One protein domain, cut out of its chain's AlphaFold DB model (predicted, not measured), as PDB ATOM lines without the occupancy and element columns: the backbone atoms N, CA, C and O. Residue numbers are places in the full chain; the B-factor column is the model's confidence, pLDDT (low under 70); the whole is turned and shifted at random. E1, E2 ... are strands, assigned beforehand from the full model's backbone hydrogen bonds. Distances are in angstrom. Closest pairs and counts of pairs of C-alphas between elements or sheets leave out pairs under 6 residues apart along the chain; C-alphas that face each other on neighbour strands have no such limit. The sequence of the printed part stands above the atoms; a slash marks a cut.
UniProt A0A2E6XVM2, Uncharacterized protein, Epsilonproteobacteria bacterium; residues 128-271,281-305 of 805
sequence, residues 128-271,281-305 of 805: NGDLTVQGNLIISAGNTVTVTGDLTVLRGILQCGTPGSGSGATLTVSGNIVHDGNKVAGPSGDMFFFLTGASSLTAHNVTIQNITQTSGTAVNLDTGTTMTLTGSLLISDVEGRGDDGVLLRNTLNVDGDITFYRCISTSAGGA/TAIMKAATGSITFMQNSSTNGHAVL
ATOM      1  N   ASN A 128      -3.010 -55.896  17.797       84.56
ATOM      2  CA  ASN A 128      -2.172 -56.730  18.664       84.56
ATOM      3  C   ASN A 128      -2.089 -58.173  18.130       84.56
ATOM      4  O   ASN A 128      -2.452 -59.122  18.826       84.56
ATOM      5  N   GLY A 129      -1.684 -58.316  16.872       81.69
ATOM      6  CA  GLY A 129      -1.616 -59.566  16.118       81.69
ATOM      7  C   GLY A 129      -1.137 -59.295  14.695       81.69
ATOM      8  O   GLY A 129      -0.570 -58.228  14.435       81.69
ATOM      9  N   ASP A 130      -1.394 -60.230  13.789       84.75
ATOM     10  CA  ASP A 130      -1.099 -60.078  12.364       84.75
ATOM     11  C   ASP A 130      -2.198 -59.278  11.647       84.75
ATOM     12  O   ASP A 130      -3.382 -59.366  11.981       84.75
ATOM     13  N   LEU A 131      -1.831 -58.519  10.615       90.25
ATOM     14  CA  LEU A 131      -2.763 -57.814   9.737       90.25
ATOM     15  C   LEU A 131      -2.577 -58.286   8.292       90.25
ATOM     16  O   LEU A 131      -1.564 -58.012   7.662       90.25
ATOM     17  N   THR A 132      -3.581 -58.952   7.730       87.25
ATOM     18  CA  THR A 132      -3.638 -59.293   6.303       87.25
ATOM     19  C   THR A 132      -4.690 -58.443   5.599       87.25
ATOM     20  O   THR A 132      -5.866 -58.483   5.951       87.25
ATOM     21  N   VAL A 133      -4.302 -57.711   4.561       87.00
ATOM     22  CA  VAL A 133      -5.196 -56.917   3.714       87.00
ATOM     23  C   VAL A 133      -5.180 -57.495   2.303       87.00
ATOM     24  O   VAL A 133      -4.156 -57.491   1.631       87.00
ATOM     25  N   GLN A 134      -6.317 -57.996   1.834       83.31
ATOM     26  CA  GLN A 134      -6.522 -58.363   0.434       83.31
ATOM     27  C   GLN A 134      -7.196 -57.183  -0.265       83.31
ATOM     28  O   GLN A 134      -8.398 -56.989  -0.111       83.31
ATOM     29  N   GLY A 135      -6.437 -56.375  -0.996       81.75
ATOM     30  CA  GLY A 135      -6.865 -55.094  -1.558       81.75
ATOM     31  C   GLY A 135      -6.013 -53.939  -1.033       81.75
ATOM     32  O   GLY A 135      -4.879 -54.139  -0.608       81.75
ATOM     33  N   ASN A 136      -6.545 -52.719  -1.092       85.50
ATOM     34  CA  ASN A 136      -5.786 -51.516  -0.738       85.50
ATOM     35  C   ASN A 136      -5.728 -51.320   0.780       85.50
ATOM     36  O   ASN A 136      -6.768 -51.358   1.420       85.50
ATOM     37  N   LEU A 137      -4.556 -51.040   1.345       89.12
ATOM     38  CA  LEU A 137      -4.370 -50.453   2.668       89.12
ATOM     39  C   LEU A 137      -4.032 -48.964   2.510       89.12
ATOM     40  O   LEU A 137      -2.948 -48.622   2.047       89.12
ATOM     41  N   ILE A 138      -4.948 -48.079   2.903       87.88
ATOM     42  CA  ILE A 138      -4.778 -46.621   2.815       87.88
ATOM     43  C   ILE A 138      -4.780 -46.034   4.224       87.88
ATOM     44  O   ILE A 138      -5.789 -46.113   4.917       87.88
ATOM     45  N   ILE A 139      -3.679 -45.415   4.639       89.31
ATOM     46  CA  ILE A 139      -3.553 -44.710   5.919       89.31
ATOM     47  C   ILE A 139      -3.599 -43.210   5.651       89.31
ATOM     48  O   ILE A 139      -2.669 -42.641   5.076       89.31
ATOM     49  N   SER A 140      -4.686 -42.567   6.063       86.44
ATOM     50  CA  SER A 140      -4.894 -41.136   5.855       86.44
ATOM     51  C   SER A 140      -3.874 -40.297   6.632       86.44
ATOM     52  O   SER A 140      -3.438 -40.672   7.722       86.44
ATOM     53  N   ALA A 141      -3.513 -39.139   6.072       85.75
ATOM     54  CA  ALA A 141      -2.572 -38.193   6.670       85.75
ATOM     55  C   ALA A 141      -2.900 -37.859   8.139       85.75
ATOM     56  O   ALA A 141      -4.046 -37.565   8.475       85.75
ATOM     57  N   GLY A 142      -1.878 -37.851   8.999       86.06
ATOM     58  CA  GLY A 142      -1.986 -37.559  10.430       86.06
ATOM     59  C   GLY A 142      -2.290 -38.763  11.325       86.06
ATOM     60  O   GLY A 142      -2.224 -38.607  12.541       86.06
ATOM     61  N   ASN A 143      -2.586 -39.936  10.757       88.25
ATOM     62  CA  ASN A 143      -2.948 -41.130  11.523       88.25
ATOM     63  C   ASN A 143      -1.801 -42.138  11.639       88.25
ATOM     64  O   ASN A 143      -0.886 -42.178  10.812       88.25
ATOM     65  N   THR A 144      -1.900 -42.992  12.652       90.50
ATOM     66  CA  THR A 144      -0.938 -44.045  12.971       90.50
ATOM     67  C   THR A 144      -1.583 -45.423  12.896       90.50
ATOM     68  O   THR A 144      -2.605 -45.672  13.528       90.50
ATOM     69  N   VAL A 145      -0.949 -46.356  12.185       92.19
ATOM     70  CA  VAL A 145      -1.244 -47.792  12.261       92.19
ATOM     71  C   VAL A 145      -0.108 -48.492  12.993       92.19
ATOM     72  O   VAL A 145       1.052 -48.359  12.610       92.19
ATOM     73  N   THR A 146      -0.440 -49.256  14.029       94.44
ATOM     74  CA  THR A 146       0.496 -50.117  14.762       94.44
ATOM     75  C   THR A 146       0.071 -51.578  14.635       94.44
ATOM     76  O   THR A 146      -1.076 -51.898  14.924       94.44
ATOM     77  N   VAL A 147       0.979 -52.467  14.239       93.88
ATOM     78  CA  VAL A 147       0.772 -53.922  14.141       93.88
ATOM     79  C   VAL A 147       1.862 -54.620  14.957       93.88
ATOM     80  O   VAL A 147       3.050 -54.399  14.723       93.88
ATOM     81  N   THR A 148       1.501 -55.433  15.950       93.06
ATOM     82  CA  THR A 148       2.503 -56.129  16.785       93.06
ATOM     83  C   THR A 148       3.013 -57.431  16.165       93.06
ATOM     84  O   THR A 148       4.036 -57.940  16.613       93.06
ATOM     85  N   GLY A 149       2.294 -57.993  15.193       92.94
ATOM     86  CA  GLY A 149       2.713 -59.139  14.385       92.94
ATOM     87  C   GLY A 149       3.219 -58.721  13.002       92.94
ATOM     88  O   GLY A 149       3.846 -57.666  12.856       92.94
ATOM     89  N   ASP A 150       2.923 -59.544  11.997       94.62
ATOM     90  CA  ASP A 150       3.248 -59.318  10.587       94.62
ATOM     91  C   ASP A 150       2.137 -58.541   9.858       94.62
ATOM     92  O   ASP A 150       0.946 -58.675  10.147       94.62
ATOM     93  N   LEU A 151       2.515 -57.742   8.856       95.94
ATOM     94  CA  LEU A 151       1.601 -57.077   7.926       95.94
ATOM     95  C   LEU A 151       1.754 -57.678   6.527       95.94
ATOM     96  O   LEU A 151       2.824 -57.617   5.932       95.94
ATOM     97  N   THR A 152       0.668 -58.186   5.953       93.62
ATOM     98  CA  THR A 152       0.629 -58.658   4.566       93.62
ATOM     99  C   THR A 152      -0.409 -57.881   3.763       93.62
ATOM    100  O   THR A 152      -1.588 -57.900   4.102       93.62
ATOM    101  N   VAL A 153      -0.008 -57.235   2.669       91.25
ATOM    102  CA  VAL A 153      -0.906 -56.572   1.710       91.25
ATOM    103  C   VAL A 153      -0.838 -57.322   0.382       91.25
ATOM    104  O   VAL A 153       0.222 -57.419  -0.229       91.25
ATOM    105  N   LEU A 154      -1.965 -57.863  -0.072       87.81
ATOM    106  CA  LEU A 154      -2.076 -58.648  -1.300       87.81
ATOM    107  C   LEU A 154      -2.965 -57.925  -2.308       87.81
ATOM    108  O   LEU A 154      -4.076 -57.529  -1.964       87.81
ATOM    109  N   ARG A 155      -2.550 -57.873  -3.579       81.88
ATOM    110  CA  ARG A 155      -3.394 -57.448  -4.718       81.88
ATOM    111  C   ARG A 155      -3.963 -56.028  -4.591       81.88
ATOM    112  O   ARG A 155      -5.075 -55.773  -5.053       81.88
ATOM    113  N   GLY A 156      -3.231 -55.109  -3.973       82.19
ATOM    114  CA  GLY A 156      -3.676 -53.727  -3.833       82.19
ATOM    115  C   GLY A 156      -2.551 -52.766  -3.495       82.19
ATOM    116  O   GLY A 156      -1.376 -53.116  -3.584       82.19
ATOM    117  N   ILE A 157      -2.942 -51.549  -3.144       85.44
ATOM    118  CA  ILE A 157      -2.057 -50.430  -2.827       85.44
ATOM    119  C   ILE A 157      -1.748 -50.421  -1.330       85.44
ATOM    120  O   ILE A 157      -2.668 -50.547  -0.533       85.44
ATOM    121  N   LEU A 158      -0.497 -50.206  -0.936       89.94
ATOM    122  CA  LEU A 158      -0.124 -49.790   0.412       89.94
ATOM    123  C   LEU A 158       0.258 -48.310   0.384       89.94
ATOM    124  O   LEU A 158       1.326 -47.945  -0.101       89.94
ATOM    125  N   GLN A 159      -0.616 -47.459   0.913       88.56
ATOM    126  CA  GLN A 159      -0.430 -46.013   0.957       88.56
ATOM    127  C   GLN A 159      -0.367 -45.518   2.403       88.56
ATOM    128  O   GLN A 159      -1.312 -45.699   3.168       88.56
ATOM    129  N   CYS A 160       0.718 -44.826   2.752       87.25
ATOM    130  CA  CYS A 160       0.860 -44.081   3.999       87.25
ATOM    131  C   CYS A 160       0.922 -42.578   3.703       87.25
ATOM    132  O   CYS A 160       1.880 -42.084   3.101       87.25
ATOM    133  N   GLY A 161      -0.100 -41.856   4.158       82.75
ATOM    134  CA  GLY A 161      -0.240 -40.420   3.973       82.75
ATOM    135  C   GLY A 161      -1.030 -40.055   2.719       82.75
ATOM    136  O   GLY A 161      -1.399 -40.904   1.903       82.75
ATOM    137  N   THR A 162      -1.307 -38.762   2.577       76.69
ATOM    138  CA  THR A 162      -1.976 -38.209   1.396       76.69
ATOM    139  C   THR A 162      -0.968 -37.370   0.606       76.69
ATOM    140  O   THR A 162      -0.377 -36.453   1.191       76.69
ATOM    141  N   PRO A 163      -0.782 -37.610  -0.706       68.94
ATOM    142  CA  PRO A 163       0.153 -36.828  -1.511       68.94
ATOM    143  C   PRO A 163      -0.150 -35.327  -1.435       68.94
ATOM    144  O   PRO A 163      -1.305 -34.903  -1.511       68.94
ATOM    145  N   GLY A 164       0.896 -34.517  -1.250       68.19
ATOM    146  CA  GLY A 164       0.795 -33.058  -1.131       68.19
ATOM    147  C   GLY A 164       0.251 -32.540   0.206       68.19
ATOM    148  O   GLY A 164       0.193 -31.326   0.406       68.19
ATOM    149  N   SER A 165      -0.128 -33.419   1.141       63.97
ATOM    150  CA  SER A 165      -0.468 -32.999   2.500       63.97
ATOM    151  C   SER A 165       0.814 -32.800   3.316       63.97
ATOM    152  O   SER A 165       1.684 -33.664   3.356       63.97
ATOM    153  N   GLY A 166       0.958 -31.654   3.984       65.12
ATOM    154  CA  GLY A 166       2.107 -31.387   4.865       65.12
ATOM    155  C   GLY A 166       2.136 -32.232   6.150       65.12
ATOM    156  O   GLY A 166       2.998 -32.010   6.995       65.12
ATOM    157  N   SER A 167       1.200 -33.176   6.312       73.56
ATOM    158  CA  SER A 167       1.046 -34.048   7.480       73.56
ATOM    159  C   SER A 167       1.305 -35.501   7.078       73.56
ATOM    160  O   SER A 167       0.634 -36.027   6.196       73.56
ATOM    161  N   GLY A 168       2.268 -36.161   7.723       77.69
ATOM    162  CA  GLY A 168       2.572 -37.576   7.482       77.69
ATOM    163  C   GLY A 168       1.610 -38.543   8.171       77.69
ATOM    164  O   GLY A 168       0.933 -38.170   9.125       77.69
ATOM    165  N   ALA A 169       1.567 -39.789   7.708       88.06
ATOM    166  CA  ALA A 169       1.015 -40.936   8.424       88.06
ATOM    167  C   ALA A 169       2.150 -41.798   9.003       88.06
ATOM    168  O   ALA A 169       3.272 -41.785   8.501       88.06
ATOM    169  N   THR A 170       1.874 -42.575  10.046       91.31
ATOM    170  CA  THR A 170       2.867 -43.483  10.639       91.31
ATOM    171  C   THR A 170       2.409 -44.929  10.514       91.31
ATOM    172  O   THR A 170       1.290 -45.256  10.894       91.31
ATOM    173  N   LEU A 171       3.277 -45.808  10.016       94.19
ATOM    174  CA  LEU A 171       3.070 -47.254  10.007       94.19
ATOM    175  C   LEU A 171       4.170 -47.925  10.831       94.19
ATOM    176  O   LEU A 171       5.341 -47.888  10.468       94.19
ATOM    177  N   THR A 172       3.798 -48.543  11.946       95.88
ATOM    178  CA  THR A 172       4.715 -49.298  12.807       95.88
ATOM    179  C   THR A 172       4.307 -50.761  12.821       95.88
ATOM    180  O   THR A 172       3.197 -51.090  13.229       95.88
ATOM    181  N   VAL A 173       5.199 -51.650  12.403       96.19
ATOM    182  CA  VAL A 173       5.004 -53.102  12.406       96.19
ATOM    183  C   VAL A 173       6.144 -53.716  13.214       96.19
ATOM    184  O   VAL A 173       7.300 -53.392  12.985       96.19
ATOM    185  N   SER A 174       5.860 -54.552  14.211       95.06
ATOM    186  CA  SER A 174       6.942 -55.190  14.990       95.06
ATOM    187  C   SER A 174       7.542 -56.396  14.261       95.06
ATOM    188  O   SER A 174       8.712 -56.710  14.466       95.06
ATOM    189  N   GLY A 175       6.746 -57.059  13.417       95.56
ATOM    190  CA  GLY A 175       7.174 -58.131  12.527       95.56
ATOM    191  C   GLY A 175       7.575 -57.643  11.132       95.56
ATOM    192  O   GLY A 175       8.153 -56.567  10.951       95.56
ATOM    193  N   ASN A 176       7.279 -58.466  10.133       96.88
ATOM    194  CA  ASN A 176       7.606 -58.242   8.730       96.88
ATOM    195  C   ASN A 176       6.454 -57.567   7.985       96.88
ATOM    196  O   ASN A 176       5.283 -57.807   8.273       96.88
ATOM    197  N   ILE A 177       6.786 -56.776   6.969       96.94
ATOM    198  CA  ILE A 177       5.835 -56.282   5.976       96.94
ATOM    199  C   ILE A 177       6.067 -57.031   4.669       96.94
ATOM    200  O   ILE A 177       7.172 -57.016   4.129       96.94
ATOM    201  N   VAL A 178       5.014 -57.636   4.130       95.94
ATOM    202  CA  VAL A 178       4.999 -58.202   2.780       95.94
ATOM    203  C   VAL A 178       3.930 -57.491   1.970       95.94
ATOM    204  O   VAL A 178       2.747 -57.550   2.292       95.94
ATOM    205  N   HIS A 179       4.337 -56.839   0.892       93.25
ATOM    206  CA  HIS A 179       3.439 -56.272  -0.098       93.25
ATOM    207  C   HIS A 179       3.613 -57.009  -1.423       93.25
ATOM    208  O   HIS A 179       4.646 -56.899  -2.079       93.25
ATOM    209  N   ASP A 180       2.593 -57.771  -1.806       90.62
ATOM    210  CA  ASP A 180       2.568 -58.534  -3.051       90.62
ATOM    211  C   ASP A 180       1.468 -57.998  -3.978       90.62
ATOM    212  O   ASP A 180       0.267 -58.183  -3.741       90.62
ATOM    213  N   GLY A 181       1.879 -57.330  -5.057       78.62
ATOM    214  CA  GLY A 181       0.965 -56.758  -6.049       78.62
ATOM    215  C   GLY A 181       0.260 -57.804  -6.922       78.62
ATOM    216  O   GLY A 181      -0.763 -57.498  -7.543       78.62
ATOM    217  N   ASN A 182       0.766 -59.045  -6.968       73.75
ATOM    218  CA  ASN A 182       0.260 -60.157  -7.779       73.75
ATOM    219  C   ASN A 182      -0.002 -59.793  -9.263       73.75
ATOM    220  O   ASN A 182      -0.933 -60.318  -9.881       73.75
ATOM    221  N   LYS A 183       0.787 -58.874  -9.838       59.34
ATOM    222  CA  LYS A 183       0.715 -58.402 -11.238       59.34
ATOM    223  C   LYS A 183      -0.669 -57.928 -11.713       59.34
ATOM    224  O   LYS A 183      -0.950 -57.949 -12.915       59.34
ATOM    225  N   VAL A 184      -1.561 -57.511 -10.815       55.94
ATOM    226  CA  VAL A 184      -2.857 -56.967 -11.237       55.94
ATOM    227  C   VAL A 184      -2.612 -55.570 -11.799       55.94
ATOM    228  O   VAL A 184      -2.156 -54.695 -11.076       55.94
ATOM    229  N   ALA A 185      -2.892 -55.360 -13.087       55.78
ATOM    230  CA  ALA A 185      -2.817 -54.042 -13.706       55.78
ATOM    231  C   ALA A 185      -3.744 -53.072 -12.955       55.78
ATOM    232  O   ALA A 185      -4.966 -53.211 -13.017       55.78
ATOM    233  N   GLY A 186      -3.160 -52.117 -12.231       53.31
ATOM    234  CA  GLY A 186      -3.927 -51.078 -11.550       53.31
ATOM    235  C   GLY A 186      -4.688 -50.199 -12.553       53.31
ATOM    236  O   GLY A 186      -4.276 -50.096 -13.720       53.31
ATOM    237  N   PRO A 187      -5.800 -49.566 -12.136       54.97
ATOM    238  CA  PRO A 187      -6.375 -48.464 -12.896       54.97
ATOM    239  C   PRO A 187      -5.311 -47.374 -13.103       54.97
ATOM    240  O   PRO A 187      -4.420 -47.181 -12.277       54.97
ATOM    241  N   SER A 188      -5.368 -46.692 -14.246       46.53
ATOM    242  CA  SER A 188      -4.394 -45.661 -14.610       46.53
ATOM    243  C   SER A 188      -4.305 -44.570 -13.532       46.53
ATOM    244  O   SER A 188      -5.303 -43.890 -13.292       46.53
ATOM    245  N   GLY A 189      -3.125 -44.376 -12.940       50.84
ATOM    246  CA  GLY A 189      -2.795 -43.255 -12.049       50.84
ATOM    247  C   GLY A 189      -2.375 -43.635 -10.626       50.84
ATOM    248  O   GLY A 189      -1.781 -42.799  -9.951       50.84
ATOM    249  N   ASP A 190      -2.619 -44.871 -10.184       54.59
ATOM    250  CA  ASP A 190      -2.389 -45.267  -8.788       54.59
ATOM    251  C   ASP A 190      -1.039 -45.968  -8.587       54.59
ATOM    252  O   ASP A 190      -0.750 -46.959  -9.261       54.59
ATOM    253  N   MET A 191      -0.215 -45.470  -7.656       57.44
ATOM    254  CA  MET A 191       1.047 -46.095  -7.212       57.44
ATOM    255  C   MET A 191       0.765 -47.225  -6.223       57.44
ATOM    256  O   MET A 191      -0.097 -47.079  -5.363       57.44
ATOM    257  N   PHE A 192       1.475 -48.353  -6.336       68.81
ATOM    258  CA  PHE A 192       1.169 -49.551  -5.547       68.81
ATOM    259  C   PHE A 192       1.756 -49.502  -4.139       68.81
ATOM    260  O   PHE A 192       1.093 -49.935  -3.205       68.81
ATOM    261  N   PHE A 193       2.967 -48.983  -3.959       78.38
ATOM    262  CA  PHE A 193       3.527 -48.733  -2.631       78.38
ATOM    263  C   PHE A 193       3.913 -47.268  -2.530       78.38
ATOM    264  O   PHE A 193       4.700 -46.782  -3.347       78.38
ATOM    265  N   PHE A 194       3.348 -46.571  -1.549       80.38
ATOM    266  CA  PHE A 194       3.459 -45.127  -1.472       80.38
ATOM    267  C   PHE A 194       3.625 -44.631  -0.040       80.38
ATOM    268  O   PHE A 194       2.709 -44.732   0.776       80.38
ATOM    269  N   LEU A 195       4.789 -44.055   0.258       78.56
ATOM    270  CA  LEU A 195       5.029 -43.306   1.494       78.56
ATOM    271  C   LEU A 195       5.154 -41.829   1.125       78.56
ATOM    272  O   LEU A 195       6.060 -41.488   0.374       78.56
ATOM    273  N   THR A 196       4.280 -40.964   1.656       77.31
ATOM    274  CA  THR A 196       4.279 -39.524   1.315       77.31
ATOM    275  C   THR A 196       4.225 -38.564   2.473       77.31
ATOM    276  O   THR A 196       3.721 -38.888   3.543       77.31
ATOM    277  N   GLY A 197       4.661 -37.328   2.230       69.56
ATOM    278  CA  GLY A 197       4.645 -36.270   3.233       69.56
ATOM    279  C   GLY A 197       5.641 -36.573   4.350       69.56
ATOM    280  O   GLY A 197       6.615 -37.282   4.150       69.56
ATOM    281  N   ALA A 198       5.397 -36.086   5.564       72.06
ATOM    282  CA  ALA A 198       6.248 -36.402   6.717       72.06
ATOM    283  C   ALA A 198       5.990 -37.818   7.293       72.06
ATOM    284  O   ALA A 198       5.994 -37.996   8.512       72.06
ATOM    285  N   SER A 199       5.636 -38.800   6.454       81.94
ATOM    286  CA  SER A 199       5.268 -40.152   6.902       81.94
ATOM    287  C   SER A 199       6.466 -40.953   7.409       81.94
ATOM    288  O   SER A 199       7.597 -40.762   6.963       81.94
ATOM    289  N   SER A 200       6.225 -41.901   8.312       88.44
ATOM    290  CA  SER A 200       7.264 -42.817   8.789       88.44
ATOM    291  C   SER A 200       6.816 -44.272   8.720       88.44
ATOM    292  O   SER A 200       5.647 -44.583   8.952       88.44
ATOM    293  N   LEU A 201       7.752 -45.161   8.384       92.62
ATOM    294  CA  LEU A 201       7.553 -46.606   8.396       92.62
ATOM    295  C   LEU A 201       8.623 -47.255   9.269       92.62
ATOM    296  O   LEU A 201       9.810 -47.021   9.054       92.62
ATOM    297  N   THR A 202       8.211 -48.083  10.228       95.50
ATOM    298  CA  THR A 202       9.118 -48.914  11.033       95.50
ATOM    299  C   THR A 202       8.702 -50.376  10.940       95.50
ATOM    300  O   THR A 202       7.526 -50.673  11.140       95.50
ATOM    301  N   ALA A 203       9.642 -51.273  10.631       96.12
ATOM    302  CA  ALA A 203       9.403 -52.718  10.555       96.12
ATOM    303  C   ALA A 203      10.663 -53.540  10.877       96.12
ATOM    304  O   ALA A 203      11.758 -52.988  11.016       96.12
ATOM    305  N   HIS A 204      10.528 -54.866  10.992       95.88
ATOM    306  CA  HIS A 204      11.688 -55.755  10.966       95.88
ATOM    307  C   HIS A 204      12.205 -55.914   9.531       95.88
ATOM    308  O   HIS A 204      13.188 -55.273   9.175       95.88
ATOM    309  N   ASN A 205      11.511 -56.679   8.683       96.88
ATOM    310  CA  ASN A 205      11.795 -56.759   7.246       96.88
ATOM    311  C   ASN A 205      10.675 -56.117   6.423       96.88
ATOM    312  O   ASN A 205       9.514 -56.136   6.835       96.88
ATOM    313  N   VAL A 206      11.003 -55.617   5.233       97.00
ATOM    314  CA  VAL A 206      10.022 -55.173   4.232       97.00
ATOM    315  C   VAL A 206      10.313 -55.868   2.909       97.00
ATOM    316  O   VAL A 206      11.418 -55.777   2.386       97.00
ATOM    317  N   THR A 207       9.318 -56.555   2.356       97.06
ATOM    318  CA  THR A 207       9.358 -57.130   1.008       97.06
ATOM    319  C   THR A 207       8.259 -56.508   0.162       97.06
ATOM    320  O   THR A 207       7.088 -56.577   0.527       97.06
ATOM    321  N   ILE A 208       8.628 -55.923  -0.972       95.06
ATOM    322  CA  ILE A 208       7.719 -55.360  -1.970       95.06
ATOM    323  C   ILE A 208       7.951 -56.130  -3.266       95.06
ATOM    324  O   ILE A 208       9.070 -56.137  -3.779       95.06
ATOM    325  N   GLN A 209       6.929 -56.810  -3.787       94.38
ATOM    326  CA  GLN A 209       7.119 -57.700  -4.928       94.38
ATOM    327  C   GLN A 209       5.934 -57.820  -5.886       94.38
ATOM    328  O   GLN A 209       4.784 -57.560  -5.527       94.38
ATOM    329  N   ASN A 210       6.223 -58.297  -7.102       91.06
ATOM    330  CA  ASN A 210       5.232 -58.665  -8.120       91.06
ATOM    331  C   ASN A 210       4.278 -57.516  -8.487       91.06
ATOM    332  O   ASN A 210       3.065 -57.714  -8.615       91.06
ATOM    333  N   ILE A 211       4.811 -56.308  -8.658       87.56
ATOM    334  CA  ILE A 211       4.023 -55.117  -8.989       87.56
ATOM    335  C   ILE A 211       4.188 -54.805 -10.473       87.56
ATOM    336  O   ILE A 211       5.301 -54.710 -10.972       87.56
ATOM    337  N   THR A 212       3.081 -54.577 -11.178       87.19
ATOM    338  CA  THR A 212       3.104 -54.026 -12.538       87.19
ATOM    339  C   THR A 212       2.128 -52.867 -12.607       87.19
ATOM    340  O   THR A 212       0.913 -53.061 -12.536       87.19
ATOM    341  N   GLN A 213       2.649 -51.659 -12.774       82.88
ATOM    342  CA  GLN A 213       1.841 -50.457 -12.864       82.88
ATOM    343  C   GLN A 213       1.739 -49.990 -14.314       82.88
ATOM    344  O   GLN A 213       2.733 -49.804 -15.009       82.88
ATOM    345  N   THR A 214       0.511 -49.795 -14.783       81.00
ATOM    346  CA  THR A 214       0.206 -49.449 -16.180       81.00
ATOM    347  C   THR A 214       0.524 -47.998 -16.534       81.00
ATOM    348  O   THR A 214       0.739 -47.693 -17.705       81.00
ATOM    349  N   SER A 215       0.578 -47.113 -15.540       77.81
ATOM    350  CA  SER A 215       0.955 -45.708 -15.681       77.81
ATOM    351  C   SER A 215       1.507 -45.188 -14.353       77.81
ATOM    352  O   SER A 215       0.847 -45.402 -13.339       77.81
ATOM    353  N   GLY A 216       2.626 -44.464 -14.364       81.88
ATOM    354  CA  GLY A 216       3.264 -43.921 -13.160       81.88
ATOM    355  C   GLY A 216       4.443 -44.758 -12.655       81.88
ATOM    356  O   GLY A 216       4.924 -45.639 -13.377       81.88
ATOM    357  N   THR A 217       4.880 -44.421 -11.432       85.56
ATOM    358  CA  THR A 217       5.971 -45.073 -10.689       85.56
ATOM    359  C   THR A 217       5.459 -46.207  -9.799       85.56
ATOM    360  O   THR A 217       4.585 -45.980  -8.955       85.56
ATOM    361  N   ALA A 218       5.989 -47.424  -9.942       87.31
ATOM    362  CA  ALA A 218       5.378 -48.588  -9.295       87.31
ATOM    363  C   ALA A 218       5.593 -48.611  -7.769       87.31
ATOM    364  O   ALA A 218       4.656 -48.911  -7.018       87.31
ATOM    365  N   VAL A 219       6.792 -48.232  -7.314       90.88
ATOM    366  CA  VAL A 219       7.113 -48.001  -5.898       90.88
ATOM    367  C   VAL A 219       7.658 -46.592  -5.730       90.88
ATOM    368  O   VAL A 219       8.713 -46.275  -6.271       90.88
ATOM    369  N   ASN A 220       6.959 -45.762  -4.957       89.81
ATOM    370  CA  ASN A 220       7.374 -44.391  -4.695       89.81
ATOM    371  C   ASN A 220       7.562 -44.157  -3.194       89.81
ATOM    372  O   ASN A 220       6.636 -44.201  -2.378       89.81
ATOM    373  N   LEU A 221       8.816 -43.921  -2.858       88.12
ATOM    374  CA  LEU A 221       9.303 -43.542  -1.555       88.12
ATOM    375  C   LEU A 221       9.537 -42.023  -1.648       88.12
ATOM    376  O   LEU A 221      10.567 -41.616  -2.180       88.12
ATOM    377  N   ASP A 222       8.574 -41.199  -1.197       81.88
ATOM    378  CA  ASP A 222       8.521 -39.747  -1.471       81.88
ATOM    379  C   ASP A 222       9.073 -38.828  -0.357       81.88
ATOM    380  O   ASP A 222       9.043 -39.148   0.836       81.88
ATOM    381  N   THR A 223       9.516 -37.626  -0.748       70.88
ATOM    382  CA  THR A 223      10.262 -36.672   0.096       70.88
ATOM    383  C   THR A 223       9.680 -36.450   1.494       70.88
ATOM    384  O   THR A 223       8.473 -36.328   1.692       70.88
ATOM    385  N   GLY A 224      10.575 -36.315   2.478       70.69
ATOM    386  CA  GLY A 224      10.206 -36.040   3.872       70.69
ATOM    387  C   GLY A 224       9.819 -37.279   4.678       70.69
ATOM    388  O   GLY A 224       9.606 -37.159   5.887       70.69
ATOM    389  N   THR A 225       9.789 -38.458   4.056       76.56
ATOM    390  CA  THR A 225       9.521 -39.710   4.761       76.56
ATOM    391  C   THR A 225      10.792 -40.412   5.246       76.56
ATOM    392  O   THR A 225      11.882 -40.274   4.676       76.56
ATOM    393  N   THR A 226      10.653 -41.166   6.340       86.00
ATOM    394  CA  THR A 226      11.724 -42.001   6.909       86.00
ATOM    395  C   THR A 226      11.259 -43.449   7.009       86.00
ATOM    396  O   THR A 226      10.236 -43.731   7.634       86.00
ATOM    397  N   MET A 227      12.026 -44.369   6.431       92.56
ATOM    398  CA  MET A 227      11.860 -45.807   6.636       92.56
ATOM    399  C   MET A 227      12.979 -46.302   7.553       92.56
ATOM    400  O   MET A 227      14.149 -46.086   7.246       92.56
ATOM    401  N   THR A 228      12.625 -46.936   8.670       95.00
ATOM    402  CA  THR A 228      13.581 -47.510   9.629       95.00
ATOM    403  C   THR A 228      13.341 -49.004   9.786       95.00
ATOM    404  O   THR A 228      12.280 -49.402  10.264       95.00
ATOM    405  N   LEU A 229      14.305 -49.835   9.395       96.00
ATOM    406  CA  LEU A 229      14.190 -51.292   9.440       96.00
ATOM    407  C   LEU A 229      15.286 -51.898  10.312       96.00
ATOM    408  O   LEU A 229      16.453 -51.564  10.145       96.00
ATOM    409  N   THR A 230      14.918 -52.827  11.193       96.50
ATOM    410  CA  THR A 230      15.896 -53.595  11.998       96.50
ATOM    411  C   THR A 230      16.407 -54.856  11.289       96.50
ATOM    412  O   THR A 230      17.320 -55.522  11.768       96.50
ATOM    413  N   GLY A 231      15.780 -55.218  10.170       96.75
ATOM    414  CA  GLY A 231      16.157 -56.295   9.261       96.75
ATOM    415  C   GLY A 231      16.465 -55.735   7.872       96.75
ATOM    416  O   GLY A 231      17.194 -54.758   7.760       96.75
ATOM    417  N   SER A 232      15.926 -56.352   6.818       97.56
ATOM    418  CA  SER A 232      16.261 -56.065   5.414       97.56
ATOM    419  C   SER A 232      15.093 -55.478   4.609       97.56
ATOM    420  O   SER A 232      13.919 -55.693   4.929       97.56
ATOM    421  N   LEU A 233      15.421 -54.778   3.521       97.50
ATOM    422  CA  LEU A 233      14.498 -54.311   2.486       97.50
ATOM    423  C   LEU A 233      14.731 -55.092   1.186       97.50
ATOM    424  O   LEU A 233      15.829 -55.071   0.637       97.50
ATOM    425  N   LEU A 234      13.684 -55.716   0.651       97.81
ATOM    426  CA  LEU A 234      13.673 -56.317  -0.681       97.81
ATOM    427  C   LEU A 234      12.596 -55.655  -1.541       97.81
ATOM    428  O   LEU A 234      11.418 -55.696  -1.195       97.81
ATOM    429  N   ILE A 235      12.987 -55.104  -2.686       96.81
ATOM    430  CA  ILE A 235      12.070 -54.657  -3.738       96.81
ATOM    431  C   ILE A 235      12.358 -55.489  -4.981       96.81
ATOM    432  O   ILE A 235      13.470 -55.440  -5.505       96.81
ATOM    433  N   SER A 236      11.392 -56.296  -5.424       96.56
ATOM    434  CA  SER A 236      11.628 -57.282  -6.480       96.56
ATOM    435  C   SER A 236      10.505 -57.424  -7.501       96.56
ATOM    436  O   SER A 236       9.333 -57.328  -7.161       96.56
ATOM    437  N   ASP A 237      10.846 -57.685  -8.765       94.25
ATOM    438  CA  ASP A 237       9.863 -57.910  -9.837       94.25
ATOM    439  C   ASP A 237       8.808 -56.786  -9.917       94.25
ATOM    440  O   ASP A 237       7.593 -57.022  -9.955       94.25
ATOM    441  N   VAL A 238       9.302 -55.547  -9.909       92.00
ATOM    442  CA  VAL A 238       8.511 -54.316  -9.978       92.00
ATOM    443  C   VAL A 238       8.641 -53.718 -11.377       92.00
ATOM    444  O   VAL A 238       9.748 -53.539 -11.869       92.00
ATOM    445  N   GLU A 239       7.526 -53.393 -12.027       91.25
ATOM    446  CA  GLU A 239       7.485 -52.840 -13.386       91.25
ATOM    447  C   GLU A 239       6.655 -51.547 -13.433       91.25
ATOM    448  O   GLU A 239       5.444 -51.578 -13.198       91.25
ATOM    449  N   GLY A 240       7.289 -50.424 -13.784       87.94
ATOM    450  CA  GLY A 240       6.639 -49.146 -14.090       87.94
ATOM    451  C   GLY A 240       6.468 -48.949 -15.602       87.94
ATOM    452  O   GLY A 240       7.439 -48.966 -16.356       87.94
ATOM    453  N   ARG A 241       5.233 -48.776 -16.095       85.75
ATOM    454  CA  ARG A 241       4.966 -48.578 -17.541       85.75
ATOM    455  C   ARG A 241       4.720 -47.131 -17.953       85.75
ATOM    456  O   ARG A 241       4.636 -46.861 -19.149       85.75
ATOM    457  N   GLY A 242       4.571 -46.213 -17.002       78.19
ATOM    458  CA  GLY A 242       4.418 -44.786 -17.306       78.19
ATOM    459  C   GLY A 242       5.554 -43.913 -16.791       78.19
ATOM    460  O   GLY A 242       5.734 -42.831 -17.337       78.19
ATOM    461  N   ASP A 243       6.293 -44.391 -15.794       85.25
ATOM    462  CA  ASP A 243       7.364 -43.682 -15.094       85.25
ATOM    463  C   ASP A 243       8.375 -44.707 -14.531       85.25
ATOM    464  O   ASP A 243       8.456 -45.831 -15.051       85.25
ATOM    465  N   ASP A 244       9.167 -44.322 -13.530       89.12
ATOM    466  CA  ASP A 244      10.220 -45.159 -12.952       89.12
ATOM    467  C   ASP A 244       9.694 -46.489 -12.386       89.12
ATOM    468  O   ASP A 244       8.561 -46.600 -11.908       89.12
ATOM    469  N   GLY A 245      10.523 -47.535 -12.390       90.19
ATOM    470  CA  GLY A 245      10.179 -48.769 -11.671       90.19
ATOM    471  C   GLY A 245      10.107 -48.514 -10.161       90.19
ATOM    472  O   GLY A 245       9.106 -48.808  -9.502       90.19
ATOM    473  N   VAL A 246      11.163 -47.907  -9.623       93.38
ATOM    474  CA  VAL A 246      11.270 -47.494  -8.221       93.38
ATOM    475  C   VAL A 246      11.802 -46.070  -8.155       93.38
ATOM    476  O   VAL A 246      12.833 -45.783  -8.751       93.38
ATOM    477  N   LEU A 247      11.152 -45.219  -7.369       91.94
ATOM    478  CA  LEU A 247      11.576 -43.847  -7.107       91.94
ATOM    479  C   LEU A 247      11.850 -43.656  -5.620       91.94
ATOM    480  O   LEU A 247      10.977 -43.910  -4.786       91.94
ATOM    481  N   LEU A 248      13.061 -43.211  -5.290       90.62
ATOM    482  CA  LEU A 248      13.526 -43.009  -3.921       90.62
ATOM    483  C   LEU A 248      13.871 -41.544  -3.681       90.62
ATOM    484  O   LEU A 248      14.825 -41.033  -4.253       90.62
ATOM    485  N   ARG A 249      13.162 -40.896  -2.759       86.19
ATOM    486  CA  ARG A 249      13.349 -39.491  -2.353       86.19
ATOM    487  C   ARG A 249      13.538 -39.339  -0.834       86.19
ATOM    488  O   ARG A 249      13.474 -38.238  -0.286       86.19
ATOM    489  N   ASN A 250      13.754 -40.463  -0.149       79.38
ATOM    490  CA  ASN A 250      13.569 -40.629   1.299       79.38
ATOM    491  C   ASN A 250      14.865 -40.832   2.049       79.38
ATOM    492  O   ASN A 250      15.874 -41.202   1.459       79.38
ATOM    493  N   THR A 251      14.789 -40.752   3.377       88.31
ATOM    494  CA  THR A 251      15.780 -41.415   4.230       88.31
ATOM    495  C   THR A 251      15.384 -42.877   4.461       88.31
ATOM    496  O   THR A 251      14.347 -43.159   5.064       88.31
ATOM    497  N   LEU A 252      16.219 -43.803   3.993       91.56
ATOM    498  CA  LEU A 252      16.169 -45.230   4.298       91.56
ATOM    499  C   LEU A 252      17.281 -45.550   5.299       91.56
ATOM    500  O   LEU A 252      18.460 -45.429   4.969       91.56
ATOM    501  N   ASN A 253      16.901 -45.957   6.506       94.12
ATOM    502  CA  ASN A 253      17.805 -46.461   7.535       94.12
ATOM    503  C   ASN A 253      17.476 -47.935   7.771       94.12
ATOM    504  O   ASN A 253      16.474 -48.260   8.402       94.12
ATOM    505  N   VAL A 254      18.289 -48.829   7.229       95.81
ATOM    506  CA  VAL A 254      18.088 -50.278   7.287       95.81
ATOM    507  C   VAL A 254      19.289 -50.878   8.008       95.81
ATOM    508  O   VAL A 254      20.424 -50.552   7.678       95.81
ATOM    509  N   ASP A 255      19.071 -51.715   9.018       94.75
ATOM    510  CA  ASP A 255      20.178 -52.371   9.718       94.75
ATOM    511  C   ASP A 255      20.789 -53.487   8.853       94.75
ATOM    512  O   ASP A 255      22.012 -53.608   8.797       94.75
ATOM    513  N   GLY A 256      19.957 -54.269   8.159       96.62
ATOM    514  CA  GLY A 256      20.351 -55.352   7.252       96.62
ATOM    515  C   GLY A 256      20.525 -54.921   5.791       96.62
ATOM    516  O   GLY A 256      20.927 -53.794   5.504       96.62
ATOM    517  N   ASP A 257      20.238 -55.836   4.863       97.94
ATOM    518  CA  ASP A 257      20.477 -55.633   3.431       97.94
ATOM    519  C   ASP A 257      19.379 -54.789   2.773       97.94
ATOM    520  O   ASP A 257      18.201 -54.867   3.131       97.94
ATOM    521  N   ILE A 258      19.749 -54.032   1.742       98.00
ATOM    522  CA  ILE A 258      18.810 -53.381   0.824       98.00
ATOM    523  C   ILE A 258      19.021 -53.981  -0.564       98.00
ATOM    524  O   ILE A 258      20.078 -53.817  -1.164       98.00
ATOM    525  N   THR A 259      18.012 -54.659  -1.102       98.31
ATOM    526  CA  THR A 259      18.089 -55.297  -2.419       98.31
ATOM    527  C   THR A 259      17.000 -54.782  -3.345       98.31
ATOM    528  O   THR A 259      15.811 -54.879  -3.038       98.31
ATOM    529  N   PHE A 260      17.412 -54.315  -4.519       98.19
ATOM    530  CA  PHE A 260      16.540 -54.039  -5.649       98.19
ATOM    531  C   PHE A 260      16.816 -55.058  -6.750       98.19
ATOM    532  O   PHE A 260      17.922 -55.105  -7.296       98.19
ATOM    533  N   TYR A 261      15.823 -55.888  -7.060       98.06
ATOM    534  CA  TYR A 261      15.963 -56.997  -7.995       98.06
ATOM    535  C   TYR A 261      14.908 -56.942  -9.097       98.06
ATOM    536  O   TYR A 261      13.718 -57.068  -8.829       98.06
ATOM    537  N   ARG A 262      15.324 -56.835 -10.361       96.50
ATOM    538  CA  ARG A 262      14.386 -56.777 -11.498       96.50
ATOM    539  C   ARG A 262      13.343 -55.661 -11.352       96.50
ATOM    540  O   ARG A 262      12.155 -55.876 -11.601       96.50
ATOM    541  N   CYS A 263      13.791 -54.471 -10.969       95.94
ATOM    542  CA  CYS A 263      13.015 -53.244 -11.096       95.94
ATOM    543  C   CYS A 263      13.127 -52.745 -12.543       95.94
ATOM    544  O   CYS A 263      14.224 -52.510 -13.054       95.94
ATOM    545  N   ILE A 264      11.996 -52.661 -13.233       94.19
ATOM    546  CA  ILE A 264      11.911 -52.451 -14.676       94.19
ATOM    547  C   ILE A 264      11.103 -51.185 -14.949       94.19
ATOM    548  O   ILE A 264      10.023 -51.013 -14.387       94.19
ATOM    549  N   SER A 265      11.566 -50.356 -15.882       92.81
ATOM    550  CA  SER A 265      10.702 -49.383 -16.551       92.81
ATOM    551  C   SER A 265      10.555 -49.683 -18.042       92.81
ATOM    552  O   SER A 265      11.542 -49.895 -18.748       92.81
ATOM    553  N   THR A 266       9.314 -49.710 -18.539       89.06
ATOM    554  CA  THR A 266       9.003 -49.988 -19.957       89.06
ATOM    555  C   THR A 266       8.205 -48.875 -20.637       89.06
ATOM    556  O   THR A 266       7.427 -49.144 -21.559       89.06
ATOM    557  N   SER A 267       8.299 -47.634 -20.154       79.25
ATOM    558  CA  SER A 267       7.530 -46.526 -20.735       79.25
ATOM    559  C   SER A 267       7.829 -46.350 -22.228       79.25
ATOM    560  O   SER A 267       8.936 -46.606 -22.690       79.25
ATOM    561  N   ALA A 268       6.836 -45.911 -23.006       66.44
ATOM    562  CA  ALA A 268       6.966 -45.668 -24.447       66.44
ATOM    563  C   ALA A 268       7.109 -44.173 -24.807       66.44
ATOM    564  O   ALA A 268       7.213 -43.857 -25.990       66.44
ATOM    565  N   GLY A 269       7.066 -43.248 -23.830       56.75
ATOM    566  CA  GLY A 269       6.769 -41.837 -24.138       56.75
ATOM    567  C   GLY A 269       7.456 -40.724 -23.341       56.75
ATOM    568  O   GLY A 269       7.179 -39.566 -23.641       56.75
ATOM    569  N   GLY A 270       8.332 -41.004 -22.371       59.38
ATOM    570  CA  GLY A 270       9.025 -39.961 -21.597       59.38
ATOM    571  C   GLY A 270      10.543 -40.126 -21.617       59.38
ATOM    572  O   GLY A 270      11.044 -41.245 -21.522       59.38
ATOM    573  N   ALA A 271      11.265 -39.015 -21.764       60.72
ATOM    574  CA  ALA A 271      12.709 -38.970 -21.552       60.72
ATOM    575  C   ALA A 271      13.001 -38.967 -20.043       60.72
ATOM    576  O   ALA A 271      12.360 -38.212 -19.319       60.72
ATOM    577  N   THR A 281      17.512 -35.871  -2.954       80.94
ATOM    578  CA  THR A 281      17.230 -35.690  -1.521       80.94
ATOM    579  C   THR A 281      17.252 -36.994  -0.723       80.94
ATOM    580  O   THR A 281      17.265 -36.945   0.503       80.94
ATOM    581  N   ALA A 282      17.379 -38.155  -1.381       85.50
ATOM    582  CA  ALA A 282      17.371 -39.451  -0.706       85.50
ATOM    583  C   ALA A 282      18.649 -39.727   0.108       85.50
ATOM    584  O   ALA A 282      19.744 -39.392  -0.325       85.50
ATOM    585  N   ILE A 283      18.540 -40.385   1.255       88.69
ATOM    586  CA  ILE A 283      19.666 -40.926   2.028       88.69
ATOM    587  C   ILE A 283      19.422 -42.423   2.141       88.69
ATOM    588  O   ILE A 283      18.313 -42.825   2.475       88.69
ATOM    589  N   MET A 284      20.428 -43.249   1.878       92.06
ATOM    590  CA  MET A 284      20.296 -44.696   2.033       92.06
ATOM    591  C   MET A 284      21.430 -45.218   2.890       92.06
ATOM    592  O   MET A 284      22.595 -45.003   2.570       92.06
ATOM    593  N   LYS A 285      21.081 -45.888   3.981       94.56
ATOM    594  CA  LYS A 285      22.033 -46.489   4.905       94.56
ATOM    595  C   LYS A 285      21.636 -47.936   5.154       94.56
ATOM    596  O   LYS A 285      20.531 -48.174   5.634       94.56
ATOM    597  N   ALA A 286      22.538 -48.858   4.843       95.81
ATOM    598  CA  ALA A 286      22.512 -50.250   5.276       95.81
ATOM    599  C   ALA A 286      23.585 -50.411   6.369       95.81
ATOM    600  O   ALA A 286      24.762 -50.580   6.071       95.81
ATOM    601  N   ALA A 287      23.218 -50.238   7.641       91.00
ATOM    602  CA  ALA A 287      24.186 -50.026   8.724       91.00
ATOM    603  C   ALA A 287      25.122 -51.222   8.960       91.00
ATOM    604  O   ALA A 287      26.276 -51.034   9.341       91.00
ATOM    605  N   THR A 288      24.622 -52.442   8.755       93.50
ATOM    606  CA  THR A 288      25.400 -53.685   8.881       93.50
ATOM    607  C   THR A 288      25.302 -54.597   7.657       93.50
ATOM    608  O   THR A 288      26.005 -55.605   7.612       93.50
ATOM    609  N   GLY A 289      24.451 -54.254   6.685       96.44
ATOM    610  CA  GLY A 289      24.235 -55.023   5.460       96.44
ATOM    611  C   GLY A 289      24.726 -54.321   4.197       96.44
ATOM    612  O   GLY A 289      25.317 -53.239   4.238       96.44
ATOM    613  N   SER A 290      24.457 -54.947   3.059       98.19
ATOM    614  CA  SER A 290      24.891 -54.489   1.739       98.19
ATOM    615  C   SER A 290      23.731 -53.892   0.941       98.19
ATOM    616  O   SER A 290      22.565 -54.250   1.124       98.19
ATOM    617  N   ILE A 291      24.041 -52.974   0.025       98.19
ATOM    618  CA  ILE A 291      23.077 -52.415  -0.929       98.19
ATOM    619  C   ILE A 291      23.336 -53.044  -2.297       98.19
ATOM    620  O   ILE A 291      24.411 -52.878  -2.868       98.19
ATOM    621  N   THR A 292      22.347 -53.749  -2.841       98.44
ATOM    622  CA  THR A 292      22.464 -54.467  -4.116       98.44
ATOM    623  C   THR A 292      21.414 -54.008  -5.122       98.44
ATOM    624  O   THR A 292      20.214 -54.073  -4.862       98.44
ATOM    625  N   PHE A 293      21.869 -53.616  -6.309       98.44
ATOM    626  CA  PHE A 293      21.057 -53.327  -7.486       98.44
ATOM    627  C   PHE A 293      21.318 -54.399  -8.538       98.44
ATOM    628  O   PHE A 293      22.361 -54.386  -9.195       98.44
ATOM    629  N   MET A 294      20.383 -55.333  -8.699       98.19
ATOM    630  CA  MET A 294      20.572 -56.506  -9.545       98.19
ATOM    631  C   MET A 294      19.485 -56.649 -10.612       98.19
ATOM    632  O   MET A 294      18.294 -56.649 -10.310       98.19
ATOM    633  N   GLN A 295      19.891 -56.874 -11.865       97.94
ATOM    634  CA  GLN A 295      18.976 -57.163 -12.982       97.94
ATOM    635  C   GLN A 295      17.917 -56.081 -13.243       97.94
ATOM    636  O   GLN A 295      16.844 -56.378 -13.774       97.94
ATOM    637  N   ASN A 296      18.187 -54.832 -12.869       97.88
ATOM    638  CA  ASN A 296      17.266 -53.734 -13.145       97.88
ATOM    639  C   ASN A 296      17.357 -53.338 -14.615       97.88
ATOM    640  O   ASN A 296      18.383 -53.561 -15.266       97.88
ATOM    641  N   SER A 297      16.282 -52.777 -15.165       96.69
ATOM    642  CA  SER A 297      16.297 -52.363 -16.565       96.69
ATOM    643  C   SER A 297      15.392 -51.188 -16.882       96.69
ATOM    644  O   SER A 297      14.408 -50.933 -16.192       96.69
ATOM    645  N   SER A 298      15.724 -50.478 -17.955       95.19
ATOM    646  CA  SER A 298      14.856 -49.455 -18.534       95.19
ATOM    647  C   SER A 298      14.887 -49.516 -20.057       95.19
ATOM    648  O   SER A 298      15.913 -49.832 -20.662       95.19
ATOM    649  N   THR A 299      13.758 -49.206 -20.693       92.88
ATOM    650  CA  THR A 299      13.680 -49.058 -22.152       92.88
ATOM    651  C   THR A 299      13.958 -47.636 -22.639       92.88
ATOM    652  O   THR A 299      14.299 -47.485 -23.810       92.88
ATOM    653  N   ASN A 300      13.840 -46.611 -21.774       91.06
ATOM    654  CA  ASN A 300      13.938 -45.183 -22.150       91.06
ATOM    655  C   ASN A 300      14.880 -44.327 -21.276       91.06
ATOM    656  O   ASN A 300      15.160 -43.176 -21.623       91.06
ATOM    657  N   GLY A 301      15.352 -44.849 -20.149       92.50
ATOM    658  CA  GLY A 301      16.253 -44.174 -19.214       92.50
ATOM    659  C   GLY A 301      17.417 -45.067 -18.812       92.50
ATOM    660  O   GLY A 301      17.767 -46.015 -19.515       92.50
ATOM    661  N   HIS A 302      18.044 -44.747 -17.694       94.75
ATOM    662  CA  HIS A 302      19.067 -45.555 -17.052       94.75
ATOM    663  C   HIS A 302      18.431 -46.791 -16.407       94.75
ATOM    664  O   HIS A 302      17.277 -46.762 -15.982       94.75
ATOM    665  N   ALA A 303      19.162 -47.903 -16.312       95.88
ATOM    666  CA  ALA A 303      18.641 -49.023 -15.526       95.88
ATOM    667  C   ALA A 303      18.687 -48.704 -14.027       95.88
ATOM    668  O   ALA A 303      17.736 -49.008 -13.306       95.88
ATOM    669  N   VAL A 304      19.748 -48.022 -13.590       96.44
ATOM    670  CA  VAL A 304      19.848 -47.400 -12.267       96.44
ATOM    671  C   VAL A 304      20.408 -45.990 -12.419       96.44
ATOM    672  O   VAL A 304      21.519 -45.820 -12.926       96.44
ATOM    673  N   LEU A 305      19.647 -44.996 -11.965       93.06
ATOM    674  CA  LEU A 305      20.080 -43.611 -11.840       93.06
ATOM    675  C   LEU A 305      20.232 -43.237 -10.368       93.06
ATOM    676  O   LEU A 305      19.285 -43.313  -9.585       93.06
TER     677      LEU A 305
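AT A GLANCE: This is residues 128 to 271 and 281 to 305 of the 805 residues of an uncharacterized protein of Epsilonproteobacteria bacterium (UniProt A0A2E6XVM2). The chain is wound in stacked turns as a solenoid, with three parallel sheets as the walls of a roughly triangular tube. Most turns give one strand to each wall: E1, E2 and E3 lie at one end of the stack, and E16, E17 and E18 at the other, where the cut interrupts the winding. The printed part has 169 residues, no named helix and 18 named strands, E1 to E18 in chain order; the class is all strand, though under half of the residues, 79, are in named elements. The sheets run E1 E4 E7 E10 E13 E16 E18, E3 E6 E9 E12 E15 E17 and E2 E5 E8 E11 E14. The whole is compact, with a radius of gyration of the C-alphas of 14.7 A and spans of 45 by 36 by 30 A.

IN THESE COORDINATES: Find C-alpha 131 at (-2.763, -57.814, 9.737), where E1, residues 131 to 134, begins the largest sheet. Its other strands are E4, 151 to 154; E7, 177 to 180; E10, 206 to 213, 19.5 A long; E13, 233 to 240, 19.1 A; E16, 258 to 265, 19.6 A; and E18, 291 to 294, ending at (20.572, -56.506, -9.545). E10 bends by 65 degrees at residue 210, E13 by 71 degrees at 237 and E16 by 61 degrees at 262. Look next for E3, 144 to 147; E6, 170 to 173; E9, 200 to 203; E12, 226 to 229; E15, 251 to 254; and E17, 283 to 286. The third sheet holds E2, 137 to 139; E5, 158 to 160; E8, 193 to 195; E11, 219 to 221; and E14, 246 to 248.

HOW THE PARTS SIT: Start in the seven-strand sheet, twisted, its C-alphas up to 4.4 A off its best plane. Its edge strands are E1 and E18. E10 and E13 are parallel at 2 degrees, with N 208 and O 234 2.8 A apart, within hydrogen-bond range. In the six-strand sheet, E6 and E9 are parallel at 1 degree, with N 173 and O 202 at 2.8 A. In the five-strand sheet, E11 and E14 are parallel at 1 degree, with N 221 and O 247 at 2.9 A. Between sheets, the closest C-alphas of E14 and E16 are those of Val 246 and Cys 263, 6.7 A apart.

THE WHOLE: The C-alphas farthest apart, of Asn 128 and Ala 271, are 46.4 A apart. Residues 272 to 280 are not printed; C-alphas 271 and 281 are 20.8 A apart across this cut. The link from E7 to E8, residues 181 to 192, is long. Look for pLDDT under 70 at residues 163 to 166, 183 to 192, 197 and 268 to 271.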